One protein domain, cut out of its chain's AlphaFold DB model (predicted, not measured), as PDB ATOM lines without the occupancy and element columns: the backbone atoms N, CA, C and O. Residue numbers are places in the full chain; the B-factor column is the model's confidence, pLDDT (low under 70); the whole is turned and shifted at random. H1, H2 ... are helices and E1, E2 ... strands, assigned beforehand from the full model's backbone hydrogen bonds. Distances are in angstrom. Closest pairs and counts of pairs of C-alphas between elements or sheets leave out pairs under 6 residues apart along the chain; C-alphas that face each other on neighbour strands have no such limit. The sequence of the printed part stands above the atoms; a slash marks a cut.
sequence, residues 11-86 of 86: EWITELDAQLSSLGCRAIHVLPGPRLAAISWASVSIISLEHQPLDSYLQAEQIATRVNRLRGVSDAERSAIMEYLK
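This is residues 11 to 86 of the 86 residues of an uncharacterized protein of Pseudomonas mendocina (UniProt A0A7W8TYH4). An antiparallel hairpin, E1 and E2, forms the core, with H1, H2 and H3 packed round it. The printed part, 76 residues, mixed class, runs H1 E1 E2 H2 H3. It is compact, radius of gyration of the C-alphas 11.1 A, spanning 29 by 23 by 19 A.

H1, residues 11 to 22, touches H2, residues 57 to 70, with residues 12 to 17 alone, C-alphas 13 and 67 closest, 5.6 A. E1, residues 27 to 31, and E2, residues 35 to 39, form a hairpin; N 29 and O 37 are within hydrogen-bond range, 2.8 A. E1 and H2 come closest at C-alphas 28 and 64, 5.3 A. H3, residues 75 to 84, is apart from H1. Every helix O i to N i+4 pair is within range.

C-alpha 11 (-55.568, 19.157, -35.980) begins H1; C-alpha 84 (-28.521, 16.970, -22.451) ends H3; H2 spans 19.9 A.

The printed part has no cut and one long link, E2 to H2; no printed residue is under 70.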
ATOM      1  N   GLU A  11     -56.267  18.235 -35.074       91.62
ATOM      2  CA  GLU A  11     -55.568  19.157 -35.980       91.62
ATOM      3  C   GLU A  11     -54.357  19.819 -35.309       91.62
ATOM      4  O   GLU A  11     -53.287  19.843 -35.906       91.62
ATOM      5  N   TRP A  12     -54.453  20.194 -34.026       91.31
ATOM      6  CA  TRP A  12     -53.317  20.751 -33.279       91.31
ATOM      7  C   TRP A  12     -52.165  19.753 -33.170       91.31
ATOM      8  O   TRP A  12     -51.000  20.127 -33.253       91.31
ATOM      9  N   ILE A  13     -52.480  18.466 -32.993       93.44
ATOM     10  CA  ILE A  13     -51.464  17.408 -32.927       93.44
ATOM     11  C   ILE A  13     -50.750  17.291 -34.275       93.44
ATOM     12  O   ILE A  13     -49.527  17.195 -34.307       93.44
ATOM     13  N   THR A  14     -51.501  17.321 -35.377       93.88
ATOM     14  CA  THR A  14     -50.950  17.233 -36.735       93.88
ATOM     15  C   THR A  14     -50.140  18.473 -37.118       93.88
ATOM     16  O   THR A  14     -49.080  18.339 -37.719       93.88
ATOM     17  N   GLU A  15     -50.587  19.672 -36.745       95.56
ATOM     18  CA  GLU A  15     -49.860  20.925 -36.987       95.56
ATOM     19  C   GLU A  15     -48.536  20.969 -36.222       95.56
ATOM     20  O   GLU A  15     -47.497  21.308 -36.789       95.56
ATOM     21  N   LEU A  16     -48.551  20.578 -34.946       96.38
ATOM     22  CA  LEU A  16     -47.340  20.503 -34.129       96.38
ATOM     23  C   LEU A  16     -46.384  19.419 -34.630       96.38
ATOM     24  O   LEU A  16     -45.174  19.632 -34.652       96.38
ATOM     25  N   ASP A  17     -46.908  18.278 -35.078       96.38
ATOM     26  CA  ASP A  17     -46.103  17.259 -35.743       96.38
ATOM     27  C   ASP A  17     -45.449  17.808 -37.023       96.38
ATOM     28  O   ASP A  17     -44.243  17.670 -37.216       96.38
ATOM     29  N   ALA A  18     -46.194  18.525 -37.865       96.19
ATOM     30  CA  ALA A  18     -45.635  19.150 -39.060       96.19
ATOM     31  C   ALA A  18     -44.532  20.174 -38.727       96.19
ATOM     32  O   ALA A  18     -43.479  20.166 -39.372       96.19
ATOM     33  N   GLN A  19     -44.724  21.002 -37.693       96.69
ATOM     34  CA  GLN A  19     -43.702  21.942 -37.215       96.69
ATOM     35  C   GLN A  19     -42.441  21.227 -36.723       96.69
ATOM     36  O   GLN A  19     -41.327  21.626 -37.046       96.69
ATOM     37  N   LEU A  20     -42.574  20.135 -35.971       94.88
ATOM     38  CA  LEU A  20     -41.403  19.373 -35.539       94.88
ATOM     39  C   LEU A  20     -40.630  18.790 -36.726       94.88
ATOM     40  O   LEU A  20     -39.401  18.783 -36.708       94.88
ATOM     41  N   SER A  21     -41.331  18.315 -37.758       94.56
ATOM     42  CA  SER A  21     -40.700  17.836 -38.993       94.56
ATOM     43  C   SER A  21     -39.937  18.946 -39.716       94.56
ATOM     44  O   SER A  21     -38.805  18.713 -40.137       94.56
ATOM     45  N   SER A  22     -40.512  20.148 -39.834       94.19
ATOM     46  CA  SER A  22     -39.838  21.278 -40.491       94.19
ATOM     47  C   SER A  22     -38.624  21.776 -39.703       94.19
ATOM     48  O   SER A  22     -37.619  22.153 -40.300       94.19
ATOM     49  N   LEU A  23     -38.686  21.712 -38.372       92.88
ATOM     50  CA  LEU A  23     -37.598  22.089 -37.466       92.88
ATOM     51  C   LEU A  23     -36.534  20.992 -37.282       92.88
ATOM     52  O   LEU A  23     -35.575  21.199 -36.541       92.88
ATOM     53  N   GLY A  24     -36.706  19.805 -37.877       92.19
ATOM     54  CA  GLY A  24     -35.813  18.662 -37.643       92.19
ATOM     55  C   GLY A  24     -35.785  18.198 -36.176       92.19
ATOM     56  O   GLY A  24     -34.805  17.609 -35.711       92.19
ATOM     57  N   CYS A  25     -36.849  18.490 -35.425       93.69
ATOM     58  CA  CYS A  25     -36.967  18.164 -34.013       93.69
ATOM     59  C   CYS A  25     -37.744  16.872 -33.786       93.69
ATOM     60  O   CYS A  25     -38.587  16.479 -34.589       93.69
ATOM     61  N   ARG A  26     -37.459  16.177 -32.683       91.06
ATOM     62  CA  ARG A  26     -37.985  14.826 -32.450       91.06
ATOM     63  C   ARG A  26     -39.095  14.782 -31.408       91.06
ATOM     64  O   ARG A  26     -39.963  13.926 -31.519       91.06
ATOM     65  N   ALA A  27     -39.097  15.696 -30.441       95.38
ATOM     66  CA  ALA A  27     -40.025  15.656 -29.319       95.38
ATOM     67  C   ALA A  27     -40.541  17.046 -28.927       95.38
ATOM     68  O   ALA A  27     -39.930  18.061 -29.257       95.38
ATOM     69  N   ILE A  28     -41.647  17.065 -28.180       96.19
ATOM     70  CA  ILE A  28     -42.189  18.242 -27.499       96.19
ATOM     71  C   ILE A  28     -41.914  18.159 -26.002       96.19
ATOM     72  O   ILE A  28     -42.162  17.128 -25.366       96.19
ATOM     73  N   HIS A  29     -41.490  19.281 -25.434       95.56
ATOM     74  CA  HIS A  29     -41.430  19.534 -24.003       95.56
ATOM     75  C   HIS A  29     -42.361  20.685 -23.607       95.56
ATOM     76  O   HIS A  29     -42.600  21.603 -24.393       95.56
ATOM     77  N   VAL A  30     -42.888  20.629 -22.383       95.19
ATOM     78  CA  VAL A  30     -43.744  21.678 -21.823       95.19
ATOM     79  C   VAL A  30     -42.894  22.628 -20.986       95.19
ATOM     80  O   VAL A  30     -42.219  22.216 -20.050       95.19
ATOM     81  N   LEU A  31     -42.942  23.912 -21.319       91.69
ATOM     82  CA  LEU A  31     -42.261  24.990 -20.611       91.69
ATOM     83  C   LEU A  31     -43.178  25.662 -19.573       91.69
ATOM     84  O   LEU A  31     -44.409  25.609 -19.698       91.69
ATOM     85  N   PRO A  32     -42.602  26.386 -18.591       87.06
ATOM     86  CA  PRO A  32     -43.368  27.241 -17.691       87.06
ATOM     87  C   PRO A  32     -44.250  28.252 -18.445       87.06
ATOM     88  O   PRO A  32     -43.811  28.908 -19.400       87.06
ATOM     89  N   GLY A  33     -45.491  28.410 -17.975       85.94
ATOM     90  CA  GLY A  33     -46.489  29.290 -18.588       85.94
ATOM     91  C   GLY A  33     -47.202  28.635 -19.774       85.94
ATOM     92  O   GLY A  33     -47.204  29.212 -20.851       85.94
ATOM     93  N   PRO A  34     -47.863  27.490 -19.537       84.62
ATOM     94  CA  PRO A  34     -48.075  26.359 -20.468       84.62
ATOM     95  C   PRO A  34     -47.711  26.630 -21.937       84.62
ATOM     96  O   PRO A  34     -48.567  26.915 -22.773       84.62
ATOM     97  N   ARG A  35     -46.419  26.518 -22.253       92.81
ATOM     98  CA  ARG A  35     -45.893  26.667 -23.619       92.81
ATOM     99  C   ARG A  35     -45.293  25.363 -24.106       92.81
ATOM    100  O   ARG A  35     -44.754  24.602 -23.308       92.81
ATOM    101  N   LEU A  36     -45.363  25.118 -25.406       95.75
ATOM    102  CA  LEU A  36     -44.772  23.946 -26.037       95.75
ATOM    103  C   LEU A  36     -43.465  24.333 -26.715       95.75
ATOM    104  O   LEU A  36     -43.357  25.379 -27.353       95.75
ATOM    105  N   ALA A  37     -42.472  23.467 -26.586       95.75
ATOM    106  CA  ALA A  37     -41.196  23.634 -27.247       95.75
ATOM    107  C   ALA A  37     -40.737  22.338 -27.901       95.75
ATOM    108  O   ALA A  37     -40.908  21.252 -27.353       95.75
ATOM    109  N   ALA A  38     -40.139  22.478 -29.071       96.06
ATOM    110  CA  ALA A  38     -39.486  21.430 -29.814       96.06
ATOM    111  C   ALA A  38     -38.081  21.178 -29.264       96.06
ATOM    112  O   ALA A  38     -37.315  22.112 -29.011       96.06
ATOM    113  N   ILE A  39     -37.748  19.899 -29.108       95.00
ATOM    114  CA  ILE A  39     -36.440  19.436 -28.655       95.00
ATOM    115  C   ILE A  39     -35.945  18.286 -29.537       95.00
ATOM    116  O   ILE A  39     -36.723  17.546 -30.152       95.00
ATOM    117  N   SER A  40     -34.628  18.131 -29.607       92.12
ATOM    118  CA  SER A  40     -33.971  17.105 -30.413       92.12
ATOM    119  C   SER A  40     -32.572  16.835 -29.889       92.12
ATOM    120  O   SER A  40     -31.928  17.748 -29.392       92.12
ATOM    121  N   TRP A  41     -32.069  15.623 -30.107       85.94
ATOM    122  CA  TRP A  41     -30.643  15.315 -29.942       85.94
ATOM    123  C   TRP A  41     -29.758  16.049 -30.958       85.94
ATOM    124  O   TRP A  41     -28.582  16.275 -30.706       85.94
ATOM    125  N   ALA A  42     -30.319  16.391 -32.122       83.31
ATOM    126  CA  ALA A  42     -29.595  17.056 -33.205       83.31
ATOM    127  C   ALA A  42     -29.575  18.588 -33.076       83.31
ATOM    128  O   ALA A  42     -28.846  19.253 -33.806       83.31
ATOM    129  N   SER A  43     -30.387  19.147 -32.175       77.56
ATOM    130  CA  SER A  43     -30.431  20.582 -31.900       77.56
ATOM    131  C   SER A  43     -29.740  20.854 -30.573       77.56
ATOM    132  O   SER A  43     -29.955  20.129 -29.611       77.56
ATOM    133  N   VAL A  44     -28.945  21.920 -30.509       77.44
ATOM    134  CA  VAL A  44     -28.330  22.418 -29.264       77.44
ATOM    135  C   VAL A  44     -29.236  23.392 -28.506       77.44
ATOM    136  O   VAL A  44     -28.842  23.932 -27.477       77.44
ATOM    137  N   SER A  45     -30.445  23.652 -29.005       84.62
ATOM    138  CA  SER A  45     -31.375  24.601 -28.401       84.62
ATOM    139  C   SER A  45     -32.804  24.070 -28.339       84.62
ATOM    140  O   SER A  45     -33.251  23.285 -29.182       84.62
ATOM    141  N   ILE A  46     -33.520  24.547 -27.320       91.62
ATOM    142  CA  ILE A  46     -34.964  24.394 -27.158       91.62
ATOM    143  C   ILE A  46     -35.642  25.441 -28.048       91.62
ATOM    144  O   ILE A  46     -35.414  26.640 -27.879       91.62
ATOM    145  N   ILE A  47     -36.485  25.001 -28.980       93.44
ATOM    146  CA  ILE A  47     -37.151  25.885 -29.945       93.44
ATOM    147  C   ILE A  47     -38.612  26.046 -29.532       93.44
ATOM    148  O   ILE A  47     -39.324  25.059 -29.389       93.44
ATOM    149  N   SER A  48     -39.087  27.275 -29.329       94.12
ATOM    150  CA  SER A  48     -40.508  27.503 -29.014       94.12
ATOM    151  C   SER A  48     -41.387  27.156 -30.217       94.12
ATOM    152  O   SER A  48     -41.065  27.546 -31.336       94.12
ATOM    153  N   LEU A  49     -42.478  26.426 -29.984       95.31
ATOM    154  CA  LEU A  49     -43.445  26.065 -31.022       95.31
ATOM    155  C   LEU A  49     -44.533  27.128 -31.141       95.31
ATOM    156  O   LEU A  49     -44.924  27.746 -30.148       95.31
ATOM    157  N   GLU A  50     -45.058  27.303 -32.350       94.75
ATOM    158  CA  GLU A  50     -46.203  28.173 -32.587       94.75
ATOM    159  C   GLU A  50     -47.492  27.392 -32.322       94.75
ATOM    160  O   GLU A  50     -47.750  26.355 -32.932       94.75
ATOM    161  N   HIS A  51     -48.307  27.866 -31.384       91.50
ATOM    162  CA  HIS A  51     -49.590  27.256 -31.057       91.50
ATOM    163  C   HIS A  51     -50.543  28.294 -30.466       91.50
ATOM    164  O   HIS A  51     -50.122  29.343 -29.972       91.50
ATOM    165  N   GLN A  52     -51.842  27.993 -30.490       88.06
ATOM    166  CA  GLN A  52     -52.827  28.812 -29.785       88.06
ATOM    167  C   GLN A  52     -52.541  28.825 -28.273       88.06
ATOM    168  O   GLN A  52     -51.968  27.860 -27.753       88.06
ATOM    169  N   PRO A  53     -52.920  29.893 -27.546       89.12
ATOM    170  CA  PRO A  53     -52.757  29.945 -26.098       89.12
ATOM    171  C   PRO A  53     -53.359  28.713 -25.420       89.12
ATOM    172  O   PRO A  53     -54.465  28.294 -25.755       89.12
ATOM    173  N   LEU A  54     -52.615  28.138 -24.477       90.12
ATOM    174  CA  LEU A  54     -53.054  26.972 -23.719       90.12
ATOM    175  C   LEU A  54     -53.617  27.414 -22.368       90.12
ATOM    176  O   LEU A  54     -53.011  28.218 -21.660       90.12
ATOM    177  N   ASP A  55     -54.749  26.836 -21.992       86.25
ATOM    178  CA  ASP A  55     -55.500  27.172 -20.784       86.25
ATOM    179  C   ASP A  55     -54.813  26.665 -19.510       86.25
ATOM    180  O   ASP A  55     -55.009  27.198 -18.418       86.25
ATOM    181  N   SER A  56     -54.035  25.580 -19.615       89.94
ATOM    182  CA  SER A  56     -53.424  24.934 -18.454       89.94
ATOM    183  C   SER A  56     -52.192  24.100 -18.794       89.94
ATOM    184  O   SER A  56     -52.019  23.618 -19.915       89.94
ATOM    185  N   TYR A  57     -51.372  23.843 -17.773       90.75
ATOM    186  CA  TYR A  57     -50.263  22.889 -17.857       90.75
ATOM    187  C   TYR A  57     -50.743  21.478 -18.228       90.75
ATOM    188  O   TYR A  57     -50.101  20.787 -19.011       90.75
ATOM    189  N   LEU A  58     -51.918  21.072 -17.729       90.44
ATOM    190  CA  LEU A  58     -52.513  19.778 -18.061       90.44
ATOM    191  C   LEU A  58     -52.818  19.658 -19.561       90.44
ATOM    192  O   LEU A  58     -52.540  18.620 -20.156       90.44
ATOM    193  N   GLN A  59     -53.353  20.712 -20.185       90.75
ATOM    194  CA  GLN A  59     -53.600  20.735 -21.631       90.75
ATOM    195  C   GLN A  59     -52.294  20.630 -22.421       90.75
ATOM    196  O   GLN A  59     -52.213  19.842 -23.363       90.75
ATOM    197  N   ALA A  60     -51.259  21.360 -21.999       93.00
ATOM    198  CA  ALA A  60     -49.941  21.296 -22.619       93.00
ATOM    199  C   ALA A  60     -49.329  19.887 -22.544       93.00
ATOM    200  O   ALA A  60     -48.873  19.367 -23.560       93.00
ATOM    201  N   GLU A  61     -49.385  19.225 -21.384       92.81
ATOM    202  CA  GLU A  61     -48.885  17.850 -21.234       92.81
ATOM    203  C   GLU A  61     -49.686  16.843 -22.061       92.81
ATOM    204  O   GLU A  61     -49.105  15.935 -22.653       92.81
ATOM    205  N   GLN A  62     -51.010  16.996 -22.163       92.81
ATOM    206  CA  GLN A  62     -51.823  16.121 -23.009       92.81
ATOM    207  C   GLN A  62     -51.480  16.267 -24.493       92.81
ATOM    208  O   GLN A  62     -51.385  15.260 -25.199       92.81
ATOM    209  N   ILE A  63     -51.263  17.498 -24.964       94.00
ATOM    210  CA  ILE A  63     -50.799  17.766 -26.329       94.00
ATOM    211  C   ILE A  63     -49.414  17.146 -26.540       94.00
ATOM    212  O   ILE A  63     -49.246  16.330 -27.447       94.00
ATOM    213  N   ALA A  64     -48.449  17.468 -25.672       94.81
ATOM    214  CA  ALA A  64     -47.083  16.967 -25.766       94.81
ATOM    215  C   ALA A  64     -47.046  15.432 -25.766       94.81
ATOM    216  O   ALA A  64     -46.398  14.831 -26.617       94.81
ATOM    217  N   THR A  65     -47.811  14.787 -24.881       94.12
ATOM    218  CA  THR A  65     -47.925  13.324 -24.807       94.12
ATOM    219  C   THR A  65     -48.458  12.731 -26.108       94.12
ATOM    220  O   THR A  65     -47.934  11.729 -26.593       94.12
ATOM    221  N   ARG A  66     -49.501  13.332 -26.698       94.31
ATOM    222  CA  ARG A  66     -50.100  12.839 -27.946       94.31
ATOM    223  C   ARG A  66     -49.148  12.992 -29.132       94.31
ATOM    224  O   ARG A  66     -49.000  12.033 -29.886       94.31
ATOM    225  N   VAL A  67     -48.477  14.138 -29.265       95.69
ATOM    226  CA  VAL A  67     -47.483  14.361 -30.331       95.69
ATOM    227  C   VAL A  67     -46.274  13.437 -30.152       95.69
ATOM    228  O   VAL A  67     -45.859  12.770 -31.095       95.69
ATOM    229  N   ASN A  68     -45.746  13.313 -28.934       96.25
ATOM    230  CA  ASN A  68     -44.609  12.430 -28.662       96.25
ATOM    231  C   ASN A  68     -44.953  10.965 -28.939       96.25
ATOM    232  O   ASN A  68     -44.170  10.265 -29.576       96.25
ATOM    233  N   ARG A  69     -46.154  10.512 -28.554       94.06
ATOM    234  CA  ARG A  69     -46.627   9.159 -28.875       94.06
ATOM    235  C   ARG A  69     -46.729   8.932 -30.384       94.06
ATOM    236  O   ARG A  69     -46.340   7.861 -30.838       94.06
ATOM    237  N   LEU A  70     -47.212   9.916 -31.148       93.19
ATOM    238  CA  LEU A  70     -47.251   9.845 -32.614       93.19
ATOM    239  C   LEU A  70     -45.847   9.646 -33.208       93.19
ATOM    240  O   LEU A  70     -45.682   8.874 -34.147       93.19
ATOM    241  N   ARG A  71     -44.832  10.278 -32.611       93.25
ATOM    242  CA  ARG A  71     -43.421  10.163 -33.014       93.25
ATOM    243  C   ARG A  71     -42.666   8.984 -32.399       93.25
ATOM    244  O   ARG A  71     -41.468   8.845 -32.631       93.25
ATOM    245  N   GLY A  72     -43.338   8.149 -31.607       94.38
ATOM    246  CA  GLY A  72     -42.699   7.041 -30.896       94.38
ATOM    247  C   GLY A  72     -41.695   7.480 -29.823       94.38
ATOM    248  O   GLY A  72     -40.832   6.693 -29.453       94.38
ATOM    249  N   VAL A  73     -41.798   8.716 -29.327       94.56
ATOM    250  CA  VAL A  73     -40.935   9.250 -28.268       94.56
ATOM    251  C   VAL A  73     -41.529   8.926 -26.905       94.56
ATOM    252  O   VAL A  73     -42.680   9.256 -26.607       94.56
ATOM    253  N   SER A  74     -40.716   8.304 -26.056       93.44
ATOM    254  CA  SER A  74     -41.069   8.028 -24.662       93.44
ATOM    255  C   SER A  74     -40.761   9.213 -23.745       93.44
ATOM    256  O   SER A  74     -39.912  10.052 -24.048       93.44
ATOM    257  N   ASP A  75     -41.388   9.249 -22.567       90.50
ATOM    258  CA  ASP A  75     -41.054  10.246 -21.543       90.50
ATOM    259  C   ASP A  75     -39.594  10.160 -21.089       90.50
ATOM    260  O   ASP A  75     -38.980  11.189 -20.810       90.50
ATOM    261  N   ALA A  76     -39.020   8.953 -21.063       92.62
ATOM    262  CA  ALA A  76     -37.615   8.744 -20.737       92.62
ATOM    263  C   ALA A  76     -36.696   9.374 -21.796       92.62
ATOM    264  O   ALA A  76     -35.762  10.089 -21.450       92.62
ATOM    265  N   GLU A  77     -36.999   9.176 -23.083       91.94
ATOM    266  CA  GLU A  77     -36.254   9.793 -24.188       91.94
ATOM    267  C   GLU A  77     -36.389  11.322 -24.169       91.94
ATOM    268  O   GLU A  77     -35.383  12.024 -24.244       91.94
ATOM    269  N   ARG A  78     -37.609  11.846 -23.986       92.88
ATOM    270  CA  ARG A  78     -37.860  13.288 -23.822       92.88
ATOM    271  C   ARG A  78     -37.032  13.876 -22.677       92.88
ATOM    272  O   ARG A  78     -36.430  14.935 -22.840       92.88
ATOM    273  N   SER A  79     -37.011  13.201 -21.528       91.38
ATOM    274  CA  SER A  79     -36.283  13.653 -20.335       91.38
ATOM    275  C   SER A  79     -34.772  13.623 -20.555       91.38
ATOM    276  O   SER A  79     -34.100  14.589 -20.214       91.38
ATOM    277  N   ALA A  80     -34.256  12.581 -21.208       91.94
ATOM    278  CA  ALA A  80     -32.840  12.467 -21.546       91.94
ATOM    279  C   ALA A  80     -32.375  13.577 -22.511       91.94
ATOM    280  O   ALA A  80     -31.310  14.154 -22.305       91.94
ATOM    281  N   ILE A  81     -33.189  13.938 -23.518       90.75
ATOM    282  CA  ILE A  81     -32.900  15.086 -24.400       90.75
ATOM    283  C   ILE A  81     -32.833  16.378 -23.576       90.75
ATOM    284  O   ILE A  81     -31.918  17.178 -23.741       90.75
ATOM    285  N   MET A  82     -33.794  16.591 -22.677       90.31
ATOM    286  CA  MET A  82     -33.816  17.786 -21.833       90.31
ATOM    287  C   MET A  82     -32.631  17.857 -20.870       90.31
ATOM    288  O   MET A  82     -32.144  18.948 -20.610       90.31
ATOM    289  N   GLU A  83     -32.166  16.728 -20.333       89.88
ATOM    290  CA  GLU A  83     -30.958  16.674 -19.501       89.88
ATOM    291  C   GLU A  83     -29.694  17.010 -20.289       89.88
ATOM    292  O   GLU A  83     -28.819  17.681 -19.755       89.88
ATOM    293  N   TYR A  84     -29.620  16.605 -21.558       86.12
ATOM    294  CA  TYR A  84     -28.521  16.970 -22.451       86.12
ATOM    295  C   TYR A  84     -28.490  18.469 -22.795       86.12
ATOM    296  O   TYR A  84     -27.422  19.021 -23.031       86.12
ATOM    297  N   LEU A  85     -29.654  19.126 -22.822       84.38
ATOM    298  CA  LEU A  85     -29.802  20.548 -23.159       84.38
ATOM    299  C   LEU A  85     -29.660  21.506 -21.957       84.38
ATOM    300  O   LEU A  85     -29.809  22.715 -22.142       84.38
ATOM    301  N   LYS A  86     -29.432  20.988 -20.742       70.94
ATOM    302  CA  LYS A  86     -29.188  21.783 -19.524       70.94
ATOM    303  C   LYS A  86     -27.731  22.215 -19.411       70.94
ATOM    304  O   LYS A  86     -27.527  23.359 -18.952       70.94
TER     305      LYS A  86